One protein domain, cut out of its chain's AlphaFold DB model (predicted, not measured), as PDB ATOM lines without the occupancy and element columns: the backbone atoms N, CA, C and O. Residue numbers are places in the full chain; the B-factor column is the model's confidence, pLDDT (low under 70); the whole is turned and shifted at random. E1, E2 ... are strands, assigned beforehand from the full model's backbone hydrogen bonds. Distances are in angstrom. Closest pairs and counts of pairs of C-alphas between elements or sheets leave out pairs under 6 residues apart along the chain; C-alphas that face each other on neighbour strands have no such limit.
ATOM      1  N   CYS A   2     252.470 199.558 188.947       47.62
ATOM      2  CA  CYS A   2     252.251 199.053 190.293       47.62
ATOM      3  C   CYS A   2     251.220 197.929 190.195       47.62
ATOM      4  O   CYS A   2     250.046 198.199 189.948       47.62
ATOM      5  N   GLU A   3     251.659 196.682 190.336       53.94
ATOM      6  CA  GLU A   3     250.756 195.631 190.791       53.94
ATOM      7  C   GLU A   3     250.290 196.064 192.185       53.94
ATOM      8  O   GLU A   3     251.111 196.444 193.018       53.94
ATOM      9  N   GLY A   4     248.976 196.161 192.385       52.66
ATOM     10  CA  GLY A   4     248.376 196.618 193.636       52.66
ATOM     11  C   GLY A   4     248.800 195.722 194.796       52.66
ATOM     12  O   GLY A   4     248.181 194.691 195.046       52.66
ATOM     13  N   ASP A   5     249.862 196.144 195.480       54.41
ATOM     14  CA  ASP A   5     250.613 195.434 196.521       54.41
ATOM     15  C   ASP A   5     249.789 195.131 197.785       54.41
ATOM     16  O   ASP A   5     250.232 194.384 198.648       54.41
ATOM     17  N   ASP A   6     248.574 195.670 197.901       53.78
ATOM     18  CA  ASP A   6     247.747 195.551 199.107       53.78
ATOM     19  C   ASP A   6     246.747 194.381 199.072       53.78
ATOM     20  O   ASP A   6     246.231 193.978 200.111       53.78
ATOM     21  N   MET A   7     246.479 193.785 197.901       54.78
ATOM     22  CA  MET A   7     245.444 192.742 197.770       54.78
ATOM     23  C   MET A   7     245.964 191.304 197.958       54.78
ATOM     24  O   MET A   7     245.163 190.375 198.033       54.78
ATOM     25  N   TYR A   8     247.287 191.108 198.044       58.34
ATOM     26  CA  TYR A   8     247.937 189.784 198.072       58.34
ATOM     27  C   TYR A   8     248.986 189.606 199.187       58.34
ATOM     28  O   TYR A   8     249.816 188.706 199.107       58.34
ATOM     29  N   LYS A   9     248.950 190.421 200.252       64.50
ATOM     30  CA  LYS A   9     249.844 190.253 201.421       64.50
ATOM     31  C   LYS A   9     249.420 189.165 202.404       64.50
ATOM     32  O   LYS A   9     250.161 188.864 203.332       64.50
ATOM     33  N   GLY A  10     248.219 188.623 202.242       75.81
ATOM     34  CA  GLY A  10     247.687 187.593 203.123       75.81
ATOM     35  C   GLY A  10     247.974 186.190 202.607       75.81
ATOM     36  O   GLY A  10     247.962 185.941 201.402       75.81
ATOM     37  N   ASP A  11     248.156 185.261 203.535       85.31
ATOM     38  CA  ASP A  11     248.156 183.839 203.218       85.31
ATOM     39  C   ASP A  11     246.711 183.339 203.050       85.31
ATOM     40  O   ASP A  11     245.793 183.753 203.764       85.31
ATOM     41  N   ILE A  12     246.502 182.423 202.108       88.88
ATOM     42  CA  ILE A  12     245.207 181.804 201.824       88.88
ATOM     43  C   ILE A  12     245.209 180.388 202.392       88.88
ATOM     44  O   ILE A  12     246.024 179.550 201.995       88.88
ATOM     45  N   TYR A  13     244.241 180.114 203.264       91.12
ATOM     46  CA  TYR A  13     243.999 178.796 203.840       91.12
ATOM     47  C   TYR A  13     242.655 178.269 203.348       91.12
ATOM     48  O   TYR A  13     241.618 178.897 203.557       91.12
ATOM     49  N   ILE A  14     242.673 177.104 202.707       94.06
ATOM     50  CA  ILE A  14     241.470 176.370 202.319       94.06
ATOM     51  C   ILE A  14     241.471 175.074 203.115       94.06
ATOM     52  O   ILE A  14     242.397 174.273 202.998       94.06
ATOM     53  N   VAL A  15     240.442 174.886 203.931       94.56
ATOM     54  CA  VAL A  15     240.285 173.711 204.787       94.56
ATOM     55  C   VAL A  15     239.000 172.982 204.437       94.56
ATOM     56  O   VAL A  15     237.984 173.601 204.116       94.56
ATOM     57  N   ASP A  16     239.054 171.661 204.529       95.56
ATOM     58  CA  ASP A  16     237.856 170.838 204.603       95.56
ATOM     59  C   ASP A  16     237.112 171.059 205.927       95.56
ATOM     60  O   ASP A  16     237.725 171.348 206.957       95.56
ATOM     61  N   LYS A  17     235.789 170.871 205.916       94.94
ATOM     62  CA  LYS A  17     234.928 171.073 207.090       94.94
ATOM     63  C   LYS A  17     235.321 170.176 208.264       94.94
ATOM     64  O   LYS A  17     235.264 170.607 209.412       94.94
ATOM     65  N   ASP A  18     235.736 168.953 207.960       95.12
ATOM     66  CA  ASP A  18     236.153 167.949 208.935       95.12
ATOM     67  C   ASP A  18     237.680 167.946 209.146       95.12
ATOM     68  O   ASP A  18     238.229 167.035 209.776       95.12
ATOM     69  N   PHE A  19     238.379 168.967 208.624       89.94
ATOM     70  CA  PHE A  19     239.833 169.135 208.686       89.94
ATOM     71  C   PHE A  19     240.597 167.883 208.230       89.94
ATOM     72  O   PHE A  19     241.641 167.515 208.778       89.94
ATOM     73  N   THR A  20     240.064 167.194 207.220       95.06
ATOM     74  CA  THR A  20     240.711 166.012 206.636       95.06
ATOM     75  C   THR A  20     241.841 166.386 205.680       95.06
ATOM     76  O   THR A  20     242.781 165.607 205.498       95.06
ATOM     77  N   TRP A  21     241.796 167.592 205.118       95.44
ATOM     78  CA  TRP A  21     242.867 168.172 204.323       95.44
ATOM     79  C   TRP A  21     242.874 169.699 204.425       95.44
ATOM     80  O   TRP A  21     241.852 170.335 204.699       95.44
ATOM     81  N   THR A  22     244.047 170.267 204.167       94.56
ATOM     82  CA  THR A  22     244.302 171.704 204.151       94.56
ATOM     83  C   THR A  22     245.201 172.045 202.971       94.56
ATOM     84  O   THR A  22     246.252 171.431 202.770       94.56
ATOM     85  N   PHE A  23     244.804 173.059 202.216       94.06
ATOM     86  CA  PHE A  23     245.623 173.706 201.206       94.06
ATOM     87  C   PHE A  23     246.047 175.087 201.707       94.06
ATOM     88  O   PHE A  23     245.214 175.872 202.166       94.06
ATOM     89  N   VAL A  24     247.339 175.384 201.602       91.69
ATOM     90  CA  VAL A  24     247.920 176.660 202.025       91.69
ATOM     91  C   VAL A  24     248.648 177.290 200.854       91.69
ATOM     92  O   VAL A  24     249.536 176.677 200.259       91.69
ATOM     93  N   LYS A  25     248.314 178.539 200.550       87.62
ATOM     94  CA  LYS A  25     249.069 179.376 199.624       87.62
ATOM     95  C   LYS A  25     249.570 180.594 200.382       87.62
ATOM     96  O   LYS A  25     248.770 181.423 200.797       87.62
ATOM     97  N   THR A  26     250.880 180.677 200.563       84.69
ATOM     98  CA  THR A  26     251.507 181.805 201.246       84.69
ATOM     99  C   THR A  26     251.651 182.995 200.297       84.69
ATOM    100  O   THR A  26     251.643 182.835 199.073       84.69
ATOM    101  N   HIS A  27     251.796 184.191 200.863       81.69
ATOM    102  CA  HIS A  27     252.126 185.410 200.116       81.69
ATOM    103  C   HIS A  27     253.551 185.381 199.521       81.69
ATOM    104  O   HIS A  27     253.896 186.185 198.655       81.69
ATOM    105  N   GLU A  28     254.384 184.425 199.941       76.69
ATOM    106  CA  GLU A  28     255.735 184.187 199.425       76.69
ATOM    107  C   GLU A  28     255.720 183.433 198.082       76.69
ATOM    108  O   GLU A  28     256.383 182.409 197.907       76.69
ATOM    109  N   HIS A  29     254.986 183.970 197.099       62.28
ATOM    110  CA  HIS A  29     254.655 183.355 195.799       62.28
ATOM    111  C   HIS A  29     255.825 182.792 194.983       62.28
ATOM    112  O   HIS A  29     255.595 182.104 193.991       62.28
ATOM    113  N   ARG A  30     257.069 183.136 195.321       63.00
ATOM    114  CA  ARG A  30     258.251 182.771 194.535       63.00
ATOM    115  C   ARG A  30     259.113 181.689 195.185       63.00
ATOM    116  O   ARG A  30     259.903 181.084 194.468       63.00
ATOM    117  N   TRP A  31     259.068 181.533 196.508       67.00
ATOM    118  CA  TRP A  31     260.085 180.769 197.253       67.00
ATOM    119  C   TRP A  31     259.472 179.617 198.061       67.00
ATOM    120  O   TRP A  31     260.143 178.603 198.254       67.00
ATOM    121  N   CYS A  32     258.200 179.725 198.463       71.38
ATOM    122  CA  CYS A  32     257.546 178.767 199.353       71.38
ATOM    123  C   CYS A  32     256.087 178.511 198.934       71.38
ATOM    124  O   CYS A  32     255.340 179.438 198.636       71.38
ATOM    125  N   GLY A  33     255.667 177.242 198.961       69.44
ATOM    126  CA  GLY A  33     254.289 176.823 198.686       69.44
ATOM    127  C   GLY A  33     253.901 176.744 197.194       69.44
ATOM    128  O   GLY A  33     254.733 176.968 196.316       69.44
ATOM    129  N   PRO A  34     252.633 176.403 196.882       83.12
ATOM    130  CA  PRO A  34     251.570 176.057 197.823       83.12
ATOM    131  C   PRO A  34     251.759 174.670 198.455       83.12
ATOM    132  O   PRO A  34     252.328 173.760 197.855       83.12
ATOM    133  N   TYR A  35     251.252 174.512 199.675       89.06
ATOM    134  CA  TYR A  35     251.343 173.281 200.452       89.06
ATOM    135  C   TYR A  35     249.999 172.564 200.485       89.06
ATOM    136  O   TYR A  35     248.948 173.189 200.625       89.06
ATOM    137  N   PHE A  36     250.048 171.237 200.404       92.44
ATOM    138  CA  PHE A  36     248.885 170.385 200.584       92.44
ATOM    139  C   PHE A  36     249.164 169.385 201.700       92.44
ATOM    140  O   PHE A  36     250.060 168.546 201.589       92.44
ATOM    141  N   ALA A  37     248.391 169.484 202.773       91.81
ATOM    142  CA  ALA A  37     248.436 168.561 203.889       91.81
ATOM    143  C   ALA A  37     247.142 167.754 203.903       91.81
ATOM    144  O   ALA A  37     246.050 168.315 203.890       91.81
ATOM    145  N   LYS A  38     247.266 166.430 203.958       93.25
ATOM    146  CA  LYS A  38     246.145 165.536 204.241       93.25
ATOM    147  C   LYS A  38     246.390 164.840 205.567       93.25
ATOM    148  O   LYS A  38     247.527 164.507 205.902       93.25
ATOM    149  N   ARG A  39     245.319 164.600 206.304       88.81
ATOM    150  CA  ARG A  39     245.349 163.819 207.533       88.81
ATOM    151  C   ARG A  39     245.602 162.356 207.165       88.81
ATOM    152  O   ARG A  39     244.808 161.761 206.442       88.81
ATOM    153  N   CYS A  40     246.728 161.808 207.610       78.44
ATOM    154  CA  CYS A  40     247.076 160.405 207.398       78.44
ATOM    155  C   CYS A  40     246.725 159.616 208.659       78.44
ATOM    156  O   CYS A  40     247.433 159.701 209.661       78.44
ATOM    157  N   TRP A  41     245.643 158.858 208.578       66.38
ATOM    158  CA  TRP A  41     245.394 157.681 209.399       66.38
ATOM    159  C   TRP A  41     244.952 156.543 208.494       66.38
ATOM    160  O   TRP A  41     244.373 156.851 207.424       66.38
TER     161      TRP A  41
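What this domain is: This is residues 2 to 41 of the 41 residues of an uncharacterized protein of Bacillus cereus (strain AH187) (UniProt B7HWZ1). There is little regular structure here: a flat three-stranded meander, each strand the antiparallel neighbour of the one before, with a tail, residues 2 to 7, sticking out free. The tail lies at one end of the longest axis, and Trp 41, the chain's last residue, lies at the other. The printed part has 40 residues and no named helix; strands E1, E2 and E3, in that order along the chain and across the antiparallel sheet, hold 13, the class being all strand. It is loose, radius of gyration of the C-alphas 12.8 A, and spans 46 by 21 by 8 A.

How they stand to each other: E1, residues 12 to 15, and E2, residues 21 to 25, form a hairpin at 173 degrees, with N 12 and O 25 within hydrogen-bond range at 2.8 A. E2 and E3, residues 35 to 38, form another at 174 degrees, with N 22 and O 37 2.8 A apart. E1 and E3 are edge strands and apart.

Where its parts are: E1 begins at C-alpha 12 (245.207, 181.804, 201.824) and is 9.9 A long. E2 is 13.6 A long. E3, 10.1 A, ends at C-alpha 38 (246.145, 165.536, 204.241).

The domain as a whole: The C-alphas of Cys 2 and Trp 41, the farthest apart, are 46.1 A apart. The printed part has no cut; the link E1 to E2 is tight, E2 to E3 short. The model's pLDDT is under 70 at residues 2 to 9, 29 to 31, 33 and 41.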